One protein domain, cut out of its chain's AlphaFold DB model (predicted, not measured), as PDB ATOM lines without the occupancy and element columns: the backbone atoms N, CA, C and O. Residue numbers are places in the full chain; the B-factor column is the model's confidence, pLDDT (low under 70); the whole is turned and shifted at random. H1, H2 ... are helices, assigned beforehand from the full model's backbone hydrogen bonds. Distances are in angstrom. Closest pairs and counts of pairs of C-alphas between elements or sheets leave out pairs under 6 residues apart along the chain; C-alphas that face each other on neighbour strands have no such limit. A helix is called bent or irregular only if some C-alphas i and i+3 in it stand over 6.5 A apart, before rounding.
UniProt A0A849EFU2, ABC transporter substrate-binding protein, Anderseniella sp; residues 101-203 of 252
ATOM      1  N   VAL A 101     -49.722  -7.152 -17.463       94.94
ATOM      2  CA  VAL A 101     -49.413  -8.335 -16.648       94.94
ATOM      3  C   VAL A 101     -48.399  -9.202 -17.387       94.94
ATOM      4  O   VAL A 101     -48.565  -9.450 -18.578       94.94
ATOM      5  N   GLY A 102     -47.359  -9.654 -16.686       96.19
ATOM      6  CA  GLY A 102     -46.308 -10.487 -17.269       96.19
ATOM      7  C   GLY A 102     -45.299  -9.695 -18.101       96.19
ATOM      8  O   GLY A 102     -45.289  -8.460 -18.103       96.19
ATOM      9  N   ALA A 103     -44.412 -10.423 -18.783       96.88
ATOM     10  CA  ALA A 103     -43.244  -9.858 -19.458       96.88
ATOM     11  C   ALA A 103     -43.275  -9.943 -20.991       96.88
ATOM     12  O   ALA A 103     -42.328  -9.504 -21.638       96.88
ATOM     13  N   ASP A 104     -44.341 -10.470 -21.588       96.81
ATOM     14  CA  ASP A 104     -44.361 -10.837 -23.014       96.81
ATOM     15  C   ASP A 104     -44.498  -9.643 -23.980       96.81
ATOM     16  O   ASP A 104     -44.497  -9.810 -25.200       96.81
ATOM     17  N   PHE A 105     -44.570  -8.418 -23.458       98.25
ATOM     18  CA  PHE A 105     -44.591  -7.196 -24.259       98.25
ATOM     19  C   PHE A 105     -43.240  -6.971 -24.963       98.25
ATOM     20  O   PHE A 105     -42.204  -7.028 -24.291       98.25
ATOM     21  N   PRO A 106     -43.209  -6.632 -26.270       98.50
ATOM     22  CA  PRO A 106     -41.964  -6.332 -26.983       98.50
ATOM     23  C   PRO A 106     -41.063  -5.318 -26.266       98.50
ATOM     24  O   PRO A 106     -39.859  -5.541 -26.156       98.50
ATOM     25  N   ALA A 107     -41.644  -4.266 -25.677       97.94
ATOM     26  CA  ALA A 107     -40.895  -3.281 -24.897       97.94
ATOM     27  C   ALA A 107     -40.180  -3.897 -23.684       97.94
ATOM     28  O   ALA A 107     -39.035  -3.553 -23.390       97.94
ATOM     29  N   LEU A 108     -40.833  -4.825 -22.974       98.19
ATOM     30  CA  LEU A 108     -40.199  -5.522 -21.856       98.19
ATOM     31  C   LEU A 108     -39.103  -6.471 -22.325       98.19
ATOM     32  O   LEU A 108     -38.070  -6.564 -21.664       98.19
ATOM     33  N   GLN A 109     -39.289  -7.136 -23.465       98.44
ATOM     34  CA  GLN A 109     -38.247  -7.977 -24.056       98.44
ATOM     35  C   GLN A 109     -37.006  -7.155 -24.426       98.44
ATOM     36  O   GLN A 109     -35.876  -7.585 -24.170       98.44
ATOM     37  N   ASP A 110     -37.195  -5.934 -24.930       98.06
ATOM     38  CA  ASP A 110     -36.094  -5.003 -25.174       98.06
ATOM     39  C   ASP A 110     -35.420  -4.551 -23.875       98.06
ATOM     40  O   ASP A 110     -34.190  -4.557 -23.795       98.06
ATOM     41  N   VAL A 111     -36.181  -4.230 -22.824       97.75
ATOM     42  CA  VAL A 111     -35.612  -3.898 -21.505       97.75
ATOM     43  C   VAL A 111     -34.792  -5.061 -20.951       97.75
ATOM     44  O   VAL A 111     -33.671  -4.857 -20.472       97.75
ATOM     45  N   ILE A 112     -35.294  -6.289 -21.063       97.94
ATOM     46  CA  ILE A 112     -34.564  -7.493 -20.667       97.94
ATOM     47  C   ILE A 112     -33.234  -7.572 -21.419       97.94
ATOM     48  O   ILE A 112     -32.174  -7.628 -20.800       97.94
ATOM     49  N   LYS A 113     -33.272  -7.516 -22.749       98.25
ATOM     50  CA  LYS A 113     -32.097  -7.698 -23.609       98.25
ATOM     51  C   LYS A 113     -31.065  -6.581 -23.468       98.25
ATOM     52  O   LYS A 113     -29.856  -6.824 -23.503       98.25
ATOM     53  N   HIS A 114     -31.524  -5.337 -23.390       97.94
ATOM     54  CA  HIS A 114     -30.661  -4.163 -23.491       97.94
ATOM     55  C   HIS A 114     -30.231  -3.611 -22.133       97.94
ATOM     56  O   HIS A 114     -29.175  -2.980 -22.071       97.94
ATOM     57  N   VAL A 115     -30.992  -3.869 -21.067       96.75
ATOM     58  CA  VAL A 115     -30.717  -3.348 -19.722       96.75
ATOM     59  C   VAL A 115     -30.408  -4.484 -18.754       96.75
ATOM     60  O   VAL A 115     -29.318  -4.508 -18.182       96.75
ATOM     61  N   VAL A 116     -31.321  -5.443 -18.583       97.19
ATOM     62  CA  VAL A 116     -31.187  -6.496 -17.557       97.19
ATOM     63  C   VAL A 116     -30.028  -7.440 -17.875       97.19
ATOM     64  O   VAL A 116     -29.117  -7.577 -17.062       97.19
ATOM     65  N   ASP A 117     -30.002  -8.017 -19.075       97.25
ATOM     66  CA  ASP A 117     -28.983  -8.985 -19.507       97.25
ATOM     67  C   ASP A 117     -27.581  -8.357 -19.609       97.25
ATOM     68  O   ASP A 117     -26.572  -9.060 -19.591       97.25
ATOM     69  N   LYS A 118     -27.499  -7.022 -19.667       97.62
ATOM     70  CA  LYS A 118     -26.239  -6.265 -19.651       97.62
ATOM     71  C   LYS A 118     -25.801  -5.813 -18.254       97.62
ATOM     72  O   LYS A 118     -24.818  -5.086 -18.145       97.62
ATOM     73  N   GLY A 119     -26.518  -6.204 -17.198       96.00
ATOM     74  CA  GLY A 119     -26.206  -5.817 -15.816       96.00
ATOM     75  C   GLY A 119     -26.546  -4.363 -15.474       96.00
ATOM     76  O   GLY A 119     -26.071  -3.844 -14.470       96.00
ATOM     77  N   GLY A 120     -27.359  -3.692 -16.296       96.00
ATOM     78  CA  GLY A 120     -27.799  -2.309 -16.086       96.00
ATOM     79  C   GLY A 120     -29.059  -2.169 -15.229       96.00
ATOM     80  O   GLY A 120     -29.617  -1.079 -15.148       96.00
ATOM     81  N   SER A 121     -29.545  -3.259 -14.628       94.56
ATOM     82  CA  SER A 121     -30.765  -3.282 -13.817       94.56
ATOM     83  C   SER A 121     -30.459  -3.584 -12.352       94.56
ATOM     84  O   SER A 121     -29.580  -4.384 -12.049       94.56
ATOM     85  N   GLN A 122     -31.232  -2.978 -11.447       93.44
ATOM     86  CA  GLN A 122     -31.217  -3.270 -10.005       93.44
ATOM     87  C   GLN A 122     -32.218  -4.364  -9.608       93.44
ATOM     88  O   GLN A 122     -32.376  -4.660  -8.423       93.44
ATOM     89  N   VAL A 123     -32.938  -4.939 -10.576       94.00
ATOM     90  CA  VAL A 123     -33.869  -6.037 -10.309       94.00
ATOM     91  C   VAL A 123     -33.105  -7.222  -9.709       94.00
ATOM     92  O   VAL A 123     -32.049  -7.597 -10.214       94.00
ATOM     93  N   ALA A 124     -33.621  -7.797  -8.621       92.00
ATOM     94  CA  ALA A 124     -32.910  -8.850  -7.889       92.00
ATOM     95  C   ALA A 124     -32.696 -10.117  -8.734       92.00
ATOM     96  O   ALA A 124     -31.706 -10.824  -8.559       92.00
ATOM     97  N   SER A 125     -33.612 -10.390  -9.662       94.00
ATOM     98  CA  SER A 125     -33.513 -11.491 -10.610       94.00
ATOM     99  C   SER A 125     -34.391 -11.233 -11.837       94.00
ATOM    100  O   SER A 125     -35.331 -10.435 -11.802       94.00
ATOM    101  N   LYS A 126     -34.057 -11.881 -12.959       94.12
ATOM    102  CA  LYS A 126     -34.716 -11.669 -14.260       94.12
ATOM    103  C   LYS A 126     -36.195 -12.077 -14.259       94.12
ATOM    104  O   LYS A 126     -36.979 -11.472 -14.977       94.12
ATOM    105  N   ASP A 127     -36.575 -13.052 -13.441       92.81
ATOM    106  CA  ASP A 127     -37.954 -13.533 -13.273       92.81
ATOM    107  C   ASP A 127     -38.894 -12.524 -12.598       92.81
ATOM    108  O   ASP A 127     -40.105 -12.698 -12.664       92.81
ATOM    109  N   LEU A 128     -38.362 -11.458 -11.990       95.38
ATOM    110  CA  LEU A 128     -39.172 -10.369 -11.433       95.38
ATOM    111  C   LEU A 128     -39.554  -9.316 -12.485       95.38
ATOM    112  O   LEU A 128     -40.352  -8.418 -12.205       95.38
ATOM    113  N   VAL A 129     -38.973  -9.378 -13.686       97.00
ATOM    114  CA  VAL A 129     -39.425  -8.551 -14.808       97.00
ATOM    115  C   VAL A 129     -40.802  -9.045 -15.236       97.00
ATOM    116  O   VAL A 129     -40.987 -10.235 -15.465       97.00
ATOM    117  N   GLY A 130     -41.763  -8.130 -15.356       96.31
ATOM    118  CA  GLY A 130     -43.163  -8.480 -15.603       96.31
ATOM    119  C   GLY A 130     -44.025  -8.535 -14.341       96.31
ATOM    120  O   GLY A 130     -45.254  -8.566 -14.456       96.31
ATOM    121  N   ASP A 131     -43.417  -8.484 -13.147       97.25
ATOM    122  CA  ASP A 131     -44.175  -8.312 -11.907       97.25
ATOM    123  C   ASP A 131     -45.001  -7.025 -11.974       97.25
ATOM    124  O   ASP A 131     -44.546  -6.010 -12.504       97.25
ATOM    125  N   VAL A 132     -46.187  -7.018 -11.361       96.81
ATOM    126  CA  VAL A 132     -47.123  -5.877 -11.412       96.81
ATOM    127  C   VAL A 132     -46.437  -4.559 -11.037       96.81
ATOM    128  O   VAL A 132     -46.630  -3.544 -11.705       96.81
ATOM    129  N   LEU A 133     -45.591  -4.559  -9.999       95.81
ATOM    130  CA  LEU A 133     -44.869  -3.356  -9.576       95.81
ATOM    131  C   LEU A 133     -43.702  -2.990 -10.505       95.81
ATOM    132  O   LEU A 133     -43.433  -1.802 -10.681       95.81
ATOM    133  N   TYR A 134     -43.049  -3.972 -11.135       97.25
ATOM    134  CA  TYR A 134     -42.043  -3.710 -12.166       97.25
ATOM    135  C   TYR A 134     -42.695  -3.034 -13.378       97.25
ATOM    136  O   TYR A 134     -42.259  -1.967 -13.811       97.25
ATOM    137  N   ASN A 135     -43.799  -3.607 -13.860       97.69
ATOM    138  CA  ASN A 135     -44.580  -3.075 -14.974       97.69
ATOM    139  C   ASN A 135     -45.124  -1.682 -14.667       97.69
ATOM    140  O   ASN A 135     -45.101  -0.814 -15.535       97.69
ATOM    141  N   ARG A 136     -45.529  -1.416 -13.424       96.38
ATOM    142  CA  ARG A 136     -45.936  -0.074 -12.993       96.38
ATOM    143  C   ARG A 136     -44.782   0.932 -13.009       96.38
ATOM    144  O   ARG A 136     -44.977   2.069 -13.431       96.38
ATOM    145  N   GLY A 137     -43.580   0.526 -12.598       96.56
ATOM    146  CA  GLY A 137     -42.377   1.364 -12.690       96.56
ATOM    147  C   GLY A 137     -41.981   1.672 -14.138       96.56
ATOM    148  O   GLY A 137     -41.688   2.822 -14.479       96.56
ATOM    149  N   LEU A 138     -42.040   0.663 -15.010       97.06
ATOM    150  CA  LEU A 138     -41.847   0.847 -16.447       97.06
ATOM    151  C   LEU A 138     -42.895   1.802 -17.023       97.06
ATOM    152  O   LEU A 138     -42.540   2.743 -17.725       97.06
ATOM    153  N   PHE A 139     -44.165   1.611 -16.673       97.12
ATOM    154  CA  PHE A 139     -45.245   2.465 -17.149       97.12
ATOM    155  C   PHE A 139     -45.054   3.926 -16.753       97.12
ATOM    156  O   PHE A 139     -45.172   4.818 -17.587       97.12
ATOM    157  N   ASN A 140     -44.669   4.174 -15.500       97.19
ATOM    158  CA  ASN A 140     -44.336   5.516 -15.038       97.19
ATOM    159  C   ASN A 140     -43.199   6.141 -15.869       97.19
ATOM    160  O   ASN A 140     -43.241   7.322 -16.204       97.19
ATOM    161  N   SER A 141     -42.205   5.338 -16.257       97.25
ATOM    162  CA  SER A 141     -41.093   5.794 -17.100       97.25
ATOM    163  C   SER A 141     -41.550   6.131 -18.525       97.25
ATOM    164  O   SER A 141     -41.081   7.113 -19.098       97.25
ATOM    165  N   VAL A 142     -42.502   5.367 -19.073       97.25
ATOM    166  CA  VAL A 142     -43.144   5.645 -20.368       97.25
ATOM    167  C   VAL A 142     -43.905   6.968 -20.326       97.25
ATOM    168  O   VAL A 142     -43.707   7.796 -21.209       97.25
ATOM    169  N   LEU A 143     -44.712   7.209 -19.286       96.62
ATOM    170  CA  LEU A 143     -45.446   8.470 -19.131       96.62
ATOM    171  C   LEU A 143     -44.489   9.667 -19.109       96.62
ATOM    172  O   LEU A 143     -44.694  10.631 -19.841       96.62
ATOM    173  N   ILE A 144     -43.405   9.585 -18.330       97.50
ATOM    174  CA  ILE A 144     -42.390  10.647 -18.266       97.50
ATOM    175  C   ILE A 144     -41.735  10.869 -19.635       97.50
ATOM    176  O   ILE A 144     -41.587  12.014 -20.060       97.50
ATOM    177  N   ALA A 145     -41.358   9.799 -20.339       97.56
ATOM    178  CA  ALA A 145     -40.747   9.900 -21.662       97.56
ATOM    179  C   ALA A 145     -41.690  10.547 -22.692       97.56
ATOM    180  O   ALA A 145     -41.258  11.414 -23.452       97.56
ATOM    181  N   GLU A 146     -42.976  10.191 -22.683       97.19
ATOM    182  CA  GLU A 146     -43.977  10.785 -23.577       97.19
ATOM    183  C   GLU A 146     -44.283  12.246 -23.225       97.19
ATOM    184  O   GLU A 146     -44.408  13.070 -24.131       97.19
ATOM    185  N   GLY A 147     -44.317  12.600 -21.936       97.56
ATOM    186  CA  GLY A 147     -44.422  13.992 -21.493       97.56
ATOM    187  C   GLY A 147     -43.230  14.836 -21.957       97.56
ATOM    188  O   GLY A 147     -43.412  15.936 -22.481       97.56
ATOM    189  N   ILE A 148     -42.004  14.304 -21.847       98.31
ATOM    190  CA  ILE A 148     -40.792  14.958 -22.369       98.31
ATOM    191  C   ILE A 148     -40.883  15.119 -23.889       98.31
ATOM    192  O   ILE A 148     -40.622  16.211 -24.390       98.31
ATOM    193  N   ARG A 149     -41.268  14.066 -24.622       97.62
ATOM    194  CA  ARG A 149     -41.412  14.104 -26.085       97.62
ATOM    195  C   ARG A 149     -42.402  15.188 -26.515       97.62
ATOM    196  O   ARG A 149     -42.047  16.035 -27.332       97.62
ATOM    197  N   ALA A 150     -43.596  15.211 -25.922       97.38
ATOM    198  CA  ALA A 150     -44.617  16.216 -26.214       97.38
ATOM    199  C   ALA A 150     -44.125  17.644 -25.906       97.38
ATOM    200  O   ALA A 150     -44.313  18.561 -26.706       97.38
ATOM    201  N   ALA A 151     -43.420  17.836 -24.786       97.94
ATOM    202  CA  ALA A 151     -42.824  19.122 -24.429       97.94
ATOM    203  C   ALA A 151     -41.747  19.574 -25.430       97.94
ATOM    204  O   ALA A 151     -41.704  20.744 -25.823       97.94
ATOM    205  N   GLN A 152     -40.873  18.663 -25.862       98.12
ATOM    206  CA  GLN A 152     -39.835  18.948 -26.855       98.12
ATOM    207  C   GLN A 152     -40.443  19.297 -28.218       98.12
ATOM    208  O   GLN A 152     -40.001  20.258 -28.844       98.12
ATOM    209  N   GLU A 153     -41.483  18.583 -28.653       96.50
ATOM    210  CA  GLU A 153     -42.218  18.877 -29.890       96.50
ATOM    211  C   GLU A 153     -42.895  20.250 -29.838       96.50
ATOM    212  O   GLU A 153     -42.755  21.043 -30.769       96.50
ATOM    213  N   LYS A 154     -43.570  20.566 -28.727       94.94
ATOM    214  CA  LYS A 154     -44.267  21.847 -28.537       94.94
ATOM    215  C   LYS A 154     -43.306  23.037 -28.496       94.94
ATOM    216  O   LYS A 154     -43.626  24.110 -28.998       94.94
ATOM    217  N   THR A 155     -42.149  22.873 -27.859       96.38
ATOM    218  CA  THR A 155     -41.232  23.991 -27.565       96.38
ATOM    219  C   THR A 155     -40.056  24.099 -28.533       96.38
ATOM    220  O   THR A 155     -39.399  25.139 -28.574       96.38
ATOM    221  N   GLY A 156     -39.731  23.026 -29.259       96.94
ATOM    222  CA  GLY A 156     -38.507  22.894 -30.056       96.94
ATOM    223  C   GLY A 156     -37.215  22.808 -29.229       96.94
ATOM    224  O   GLY A 156     -36.119  22.747 -29.793       96.94
ATOM    225  N   LYS A 157     -37.300  22.823 -27.892       97.56
ATOM    226  CA  LYS A 157     -36.134  22.784 -27.001       97.56
ATOM    227  C   LYS A 157     -35.638  21.351 -26.847       97.56
ATOM    228  O   LYS A 157     -36.420  20.441 -26.612       97.56
ATOM    229  N   LYS A 158     -34.315  21.152 -26.868       95.62
ATOM    230  CA  LYS A 158     -33.708  19.855 -26.506       95.62
ATOM    231  C   LYS A 158     -33.710  19.617 -24.996       95.62
ATOM    232  O   LYS A 158     -33.993  18.513 -24.545       95.62
ATOM    233  N   VAL A 159     -33.393  20.657 -24.225       97.31
ATOM    234  CA  VAL A 159     -33.415  20.641 -22.757       97.31
ATOM    235  C   VAL A 159     -34.638  21.426 -22.307       97.31
ATOM    236  O   VAL A 159     -34.707  22.637 -22.517       97.31
ATOM    237  N   ILE A 160     -35.611  20.720 -21.740       98.00
ATOM    238  CA  ILE A 160     -36.880  21.294 -21.289       98.00
ATOM    239  C   ILE A 160     -36.790  21.741 -19.824       98.00
ATOM    240  O   ILE A 160     -35.974  21.236 -19.051       98.00
ATOM    241  N   THR A 161     -37.637  22.686 -19.435       97.94
ATOM    242  CA  THR A 161     -37.849  23.077 -18.034       97.94
ATOM    243  C   THR A 161     -38.985  22.268 -17.400       97.94
ATOM    244  O   THR A 161     -39.723  21.567 -18.088       97.94
ATOM    245  N   GLY A 162     -39.181  22.396 -16.083       96.25
ATOM    246  CA  GLY A 162     -40.339  21.794 -15.408       96.25
ATOM    247  C   GLY A 162     -41.685  22.329 -15.920       96.25
ATOM    248  O   GLY A 162     -42.636  21.564 -16.039       96.25
ATOM    249  N   ALA A 163     -41.750  23.613 -16.289       94.81
ATOM    250  CA  ALA A 163     -42.947  24.204 -16.887       94.81
ATOM    251  C   ALA A 163     -43.226  23.626 -18.283       94.81
ATOM    252  O   ALA A 163     -44.364  23.283 -18.586       94.81
ATOM    253  N   ASP A 164     -42.180  23.445 -19.097       97.00
ATOM    254  CA  ASP A 164     -42.306  22.787 -20.401       97.00
ATOM    255  C   ASP A 164     -42.788  21.328 -20.233       97.00
ATOM    256  O   ASP A 164     -43.641  20.875 -20.989       97.00
ATOM    257  N   LEU A 165     -42.283  20.594 -19.227       97.38
ATOM    258  CA  LEU A 165     -42.704  19.211 -18.958       97.38
ATOM    259  C   LEU A 165     -44.166  19.117 -18.509       97.38
ATOM    260  O   LEU A 165     -44.882  18.241 -18.987       97.38
ATOM    261  N   ARG A 166     -44.624  20.013 -17.625       95.62
ATOM    262  CA  ARG A 166     -46.047  20.108 -17.257       95.62
ATOM    263  C   ARG A 166     -46.905  20.300 -18.507       95.62
ATOM    264  O   ARG A 166     -47.837  19.538 -18.724       95.62
ATOM    265  N   ASP A 167     -46.544  21.258 -19.354       94.50
ATOM    266  CA  ASP A 167     -47.231  21.502 -20.622       94.50
ATOM    267  C   ASP A 167     -47.229  20.262 -21.541       94.50
ATOM    268  O   ASP A 167     -48.195  20.025 -22.268       94.50
ATOM    269  N   GLY A 168     -46.159  19.462 -21.511       96.44
ATOM    270  CA  GLY A 168     -46.093  18.164 -22.183       96.44
ATOM    271  C   GLY A 168     -47.086  17.154 -21.606       96.44
ATOM    272  O   GLY A 168     -47.851  16.556 -22.359       96.44
ATOM    273  N   PHE A 169     -47.151  17.007 -20.282       96.56
ATOM    274  CA  PHE A 169     -48.145  16.151 -19.619       96.56
ATOM    275  C   PHE A 169     -49.587  16.616 -19.824       96.56
ATOM    276  O   PHE A 169     -50.491  15.798 -19.792       96.56
ATOM    277  N   GLU A 170     -49.825  17.898 -20.071       95.44
ATOM    278  CA  GLU A 170     -51.158  18.422 -20.389       95.44
ATOM    279  C   GLU A 170     -51.525  18.296 -21.878       95.44
ATOM    280  O   GLU A 170     -52.587  18.761 -22.289       95.44
ATOM    281  N   THR A 171     -50.654  17.728 -22.717       92.38
ATOM    282  CA  THR A 171     -50.905  17.606 -24.164       92.38
ATOM    283  C   THR A 171     -50.544  16.250 -24.757       92.38
ATOM    284  O   THR A 171     -50.904  15.984 -25.906       92.38
ATOM    285  N   PHE A 172     -49.848  15.388 -24.010       93.38
ATOM    286  CA  PHE A 172     -49.474  14.069 -24.504       93.38
ATOM    287  C   PHE A 172     -50.709  13.214 -24.814       93.38
ATOM    288  O   PHE A 172     -51.755  13.310 -24.168       93.38
ATOM    289  N   ASP A 173     -50.548  12.350 -25.809       94.88
ATOM    290  CA  ASP A 173     -51.575  11.432 -26.283       94.88
ATOM    291  C   ASP A 173     -50.956  10.038 -26.407       94.88
ATOM    292  O   ASP A 173     -50.240   9.728 -27.366       94.88
ATOM    293  N   LEU A 174     -51.189   9.208 -25.393       96.06
ATOM    294  CA  LEU A 174     -50.781   7.810 -25.366       96.06
ATOM    295  C   LEU A 174     -51.924   6.940 -25.905       96.06
ATOM    296  O   LEU A 174     -52.555   6.175 -25.177       96.06
ATOM    297  N   SER A 175     -52.203   7.101 -27.199       96.19
ATOM    298  CA  SER A 175     -53.201   6.318 -27.940       96.19
ATOM    299  C   SER A 175     -52.834   4.833 -28.059       96.19
ATOM    300  O   SER A 175     -51.678   4.445 -27.884       96.19
ATOM    301  N   GLU A 176     -53.792   3.989 -28.459       95.94
ATOM    302  CA  GLU A 176     -53.531   2.570 -28.764       95.94
ATOM    303  C   GLU A 176     -52.446   2.395 -29.834       95.94
ATOM    304  O   GLU A 176     -51.566   1.543 -29.704       95.94
ATOM    305  N   ALA A 177     -52.463   3.241 -30.870       97.94
ATOM    306  CA  ALA A 177     -51.454   3.229 -31.923       97.94
ATOM    307  C   ALA A 177     -50.061   3.572 -31.373       97.94
ATOM    308  O   ALA A 177     -49.085   2.905 -31.721       97.94
ATOM    309  N   ARG A 178     -49.972   4.562 -30.472       97.38
ATOM    310  CA  ARG A 178     -48.709   4.930 -29.819       97.38
ATOM    311  C   ARG A 178     -48.217   3.827 -28.883       97.38
ATOM    312  O   ARG A 178     -47.042   3.482 -28.924       97.38
ATOM    313  N   LEU A 179     -49.104   3.224 -28.092       97.75
ATOM    314  CA  LEU A 179     -48.776   2.067 -27.251       97.75
ATOM    315  C   LEU A 179     -48.239   0.903 -28.090       97.75
ATOM    316  O   LEU A 179     -47.236   0.295 -27.723       97.75
ATOM    317  N   LYS A 180     -48.850   0.624 -29.242       98.31
ATOM    318  CA  LYS A 180     -48.374  -0.400 -30.174       98.31
ATOM    319  C   LYS A 180     -46.989  -0.085 -30.736       98.31
ATOM    320  O   LYS A 180     -46.136  -0.968 -30.744       98.31
ATOM    321  N   GLU A 181     -46.748   1.154 -31.163       98.19
ATOM    322  CA  GLU A 181     -45.432   1.608 -31.639       98.19
ATOM    323  C   GLU A 181     -44.347   1.431 -30.569       98.19
ATOM    324  O   GLU A 181     -43.237   0.998 -30.871       98.19
ATOM    325  N   LEU A 182     -44.689   1.701 -29.308       98.06
ATOM    326  CA  LEU A 182     -43.803   1.518 -28.161       98.06
ATOM    327  C   LEU A 182     -43.608   0.048 -27.761       98.06
ATOM    328  O   LEU A 182     -42.846  -0.212 -26.837       98.06
ATOM    329  N   GLY A 183     -44.283  -0.912 -28.404       98.38
ATOM    330  CA  GLY A 183     -44.219  -2.328 -28.029       98.38
ATOM    331  C   GLY A 183     -45.009  -2.667 -26.759       98.38
ATOM    332  O   GLY A 183     -44.640  -3.592 -26.037       98.38
ATOM    333  N   LEU A 184     -46.070  -1.908 -26.476       98.06
ATOM    334  CA  LEU A 184     -46.924  -1.972 -25.282       98.06
ATOM    335  C   LEU A 184     -48.416  -2.121 -25.648       98.06
ATOM    336  O   LEU A 184     -49.296  -1.663 -24.920       98.06
ATOM    337  N   GLU A 185     -48.725  -2.743 -26.788       97.00
ATOM    338  CA  GLU A 185     -50.108  -3.014 -27.208       97.00
ATOM    339  C   GLU A 185     -50.876  -3.772 -26.109       97.00
ATOM    340  O   GLU A 185     -50.413  -4.793 -25.605       97.00
ATOM    341  N   GLY A 186     -52.035  -3.246 -25.695       93.94
ATOM    342  CA  GLY A 186     -52.869  -3.838 -24.639       93.94
ATOM    343  C   GLY A 186     -52.313  -3.734 -23.209       93.94
ATOM    344  O   GLY A 186     -52.922  -4.281 -22.286       93.94
ATOM    345  N   PHE A 187     -51.189  -3.040 -23.003       96.00
ATOM    346  CA  PHE A 187     -50.547  -2.894 -21.693       96.00
ATOM    347  C   PHE A 187     -51.371  -2.035 -20.719       96.00
ATOM    348  O   PHE A 187     -51.432  -2.312 -19.524       96.00
ATOM    349  N   THR A 188     -52.012  -0.988 -21.222       95.31
ATOM    350  CA  THR A 188     -52.877  -0.080 -20.462       95.31
ATOM    351  C   THR A 188     -53.972   0.457 -21.383       95.31
ATOM    352  O   THR A 188     -53.895   0.271 -22.602       95.31
ATOM    353  N   ALA A 189     -55.002   1.077 -20.814       94.50
ATOM    354  CA  ALA A 189     -55.974   1.817 -21.610       94.50
ATOM    355  C   ALA A 189     -55.322   3.093 -22.175       94.50
ATOM    356  O   ALA A 189     -54.373   3.595 -21.574       94.50
ATOM    357  N   PRO A 190     -55.810   3.640 -23.301       94.06
ATOM    358  CA  PRO A 190     -55.328   4.921 -23.804       94.06
ATOM    359  C   PRO A 190     -55.430   6.023 -22.752       94.06
ATOM    360  O   PRO A 190     -56.447   6.133 -22.070       94.06
ATOM    361  N   ILE A 191     -54.388   6.847 -22.654       93.94
ATOM    362  CA  ILE A 191     -54.333   7.973 -21.717       93.94
ATOM    363  C   ILE A 191     -54.032   9.241 -22.494       93.94
ATOM    364  O   ILE A 191     -53.118   9.276 -23.321       93.94
ATOM    365  N   LYS A 192     -54.783  10.296 -22.199       94.19
ATOM    366  CA  LYS A 192     -54.566  11.611 -22.788       94.19
ATOM    367  C   LYS A 192     -54.600  12.672 -21.712       94.19
ATOM    368  O   LYS A 192     -55.627  12.860 -21.071       94.19
ATOM    369  N   GLY A 193     -53.491  13.372 -21.540       93.25
ATOM    370  CA  GLY A 193     -53.422  14.458 -20.578       93.25
ATOM    371  C   GLY A 193     -54.105  15.723 -21.084       93.25
ATOM    372  O   GLY A 193     -54.142  15.998 -22.287       93.25
ATOM    373  N   SER A 194     -54.645  16.507 -20.156       93.88
ATOM    374  CA  SER A 194     -55.137  17.859 -20.419       93.88
ATOM    375  C   SER A 194     -55.026  18.716 -19.165       93.88
ATOM    376  O   SER A 194     -55.085  18.186 -18.066       93.88
ATOM    377  N   CYS A 195     -54.976  20.042 -19.286       92.62
ATOM    378  CA  CYS A 195     -54.994  20.919 -18.105       92.62
ATOM    379  C   CYS A 195     -56.213  20.674 -17.182       92.62
ATOM    380  O   CYS A 195     -56.130  20.824 -15.967       92.62
ATOM    381  N   LYS A 196     -57.364  20.269 -17.742       90.38
ATOM    382  CA  LYS A 196     -58.603  20.008 -16.977       90.38
ATOM    383  C   LYS A 196     -58.683  18.596 -16.387       90.38
ATOM    384  O   LYS A 196     -59.605  18.322 -15.612       90.38
ATOM    385  N   ASP A 197     -57.778  17.709 -16.794       91.38
ATOM    386  CA  ASP A 197     -57.726  16.304 -16.402       91.38
ATOM    387  C   ASP A 197     -56.269  15.809 -16.417       91.38
ATOM    388  O   ASP A 197     -55.715  15.467 -17.466       91.38
ATOM    389  N   HIS A 198     -55.661  15.780 -15.228       92.88
ATOM    390  CA  HIS A 198     -54.304  15.273 -15.000       92.88
ATOM    391  C   HIS A 198     -54.256  13.750 -14.767       92.88
ATOM    392  O   HIS A 198     -53.172  13.211 -14.551       92.88
ATOM    393  N   GLU A 199     -55.398  13.056 -14.781       92.06
ATOM    394  CA  GLU A 199     -55.472  11.591 -14.736       92.06
ATOM    395  C   GLU A 199     -55.447  11.007 -16.157       92.06
ATOM    396  O   GLU A 199     -54.735  10.038 -16.426       92.06
ATOM    397  N   GLY A 200     -56.178  11.644 -17.075       86.38
ATOM    398  CA  GLY A 200     -56.217  11.323 -18.498       86.38
ATOM    399  C   GLY A 200     -57.193  10.201 -18.834       86.38
ATOM    400  O   GLY A 200     -56.812   9.211 -19.462       86.38
ATOM    401  N   ALA A 201     -58.448  10.368 -18.414       81.56
ATOM    402  CA  ALA A 201     -59.569   9.419 -18.459       81.56
ATOM    403  C   ALA A 201     -59.514   8.225 -17.483       81.56
ATOM    404  O   ALA A 201     -60.574   7.775 -17.064       81.56
ATOM    405  N   GLY A 202     -58.329   7.725 -17.112       79.19
ATOM    406  CA  GLY A 202     -58.124   6.842 -15.950       79.19
ATOM    407  C   GLY A 202     -58.947   5.548 -15.914       79.19
ATOM    408  O   GLY A 202     -59.946   5.464 -15.213       79.19
ATOM    409  N   SER A 203     -58.516   4.489 -16.608       92.50
ATOM    410  CA  SER A 203     -59.178   3.173 -16.529       92.50
ATOM    411  C   SER A 203     -58.374   2.146 -15.735       92.50
ATOM    412  O   SER A 203     -57.142   2.117 -15.778       92.50
TER     413      SER A 203
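What this domain is: This is residues 101 to 203 of the 252 residues of the protein "ABC transporter substrate-binding protein" of Anderseniella sp (UniProt A0A849EFU2). One long helix, H2, runs through the middle of the model as a spine, and the short helix H3 folds back across its later part, nearly at right angles. H1 and the short H4 are near each other, off to the side of the spine without touching it, and a long stretch with no named element, residues 182 to 203, runs from the end of H4 back past residues 173 to 174, with which it makes a short pairing. The printed part has 103 residues with four named helices in the order H1, H2, H3, H4 and no named strand; the class is all helix, though under half of the residues, 49 of 103, are in named elements. The whole is compact, with a radius of gyration of the C-alphas of 14.8 A, and its C-alphas span 39 by 30 by 21 A.

How they stand to each other: H1, residues 106 to 116, touches no helix. It is apart from H2, residues 132 to 155, and a long link of 15 residues joins the two. H2 touches H3, residues 162 to 169, with its residues 146 to 155 alone; the closest C-alphas are those of Ala 151 and Gly 168, 4.1 A apart. The lines of H2 and H3 stand at 72 degrees, only just about perpendicular. H4, residues 176 to 181, is apart from H2 and from H3, but H1 and H4 are near each other, with 5 pairs of C-alphas within 10 A. H1 and H3 are apart. Residues 173 to 174, between H3 and H4, pair antiparallel with residues 191 to 192. In H1, H2, H3 and H4 every O i to N i+4 pair is within hydrogen-bond range.

Where its parts are: H1 begins at C-alpha 106, at (-41.964, -6.332, -26.983), and is 14.3 A long from first to last C-alpha. It is neither bent nor irregular, but only just: C-alphas 113 and 116 are 6.2 A apart. H2, the longest helix with 24 residues, goes from C-alpha 132 at (-47.123, -5.877, -11.412) to C-alpha 155 at (-41.232, 23.991, -27.565), 34.5 A. H3 measures 10.5 A and H4 8.6 A, and H4 ends at C-alpha 181, at (-45.432, 1.608, -31.639).

The domain as a whole: The C-alphas farthest apart are those of Lys 118 and Lys 196, 41.8 A, while the first and last printed C-alphas, of Val 101 and Ser 203, are 15.1 A apart. The printed part has no cut. The links from H2 to H3 and from H3 to H4 are short, 6 residues each. The mean pLDDT of the printed part is 95.8, and no printed residue is under 70.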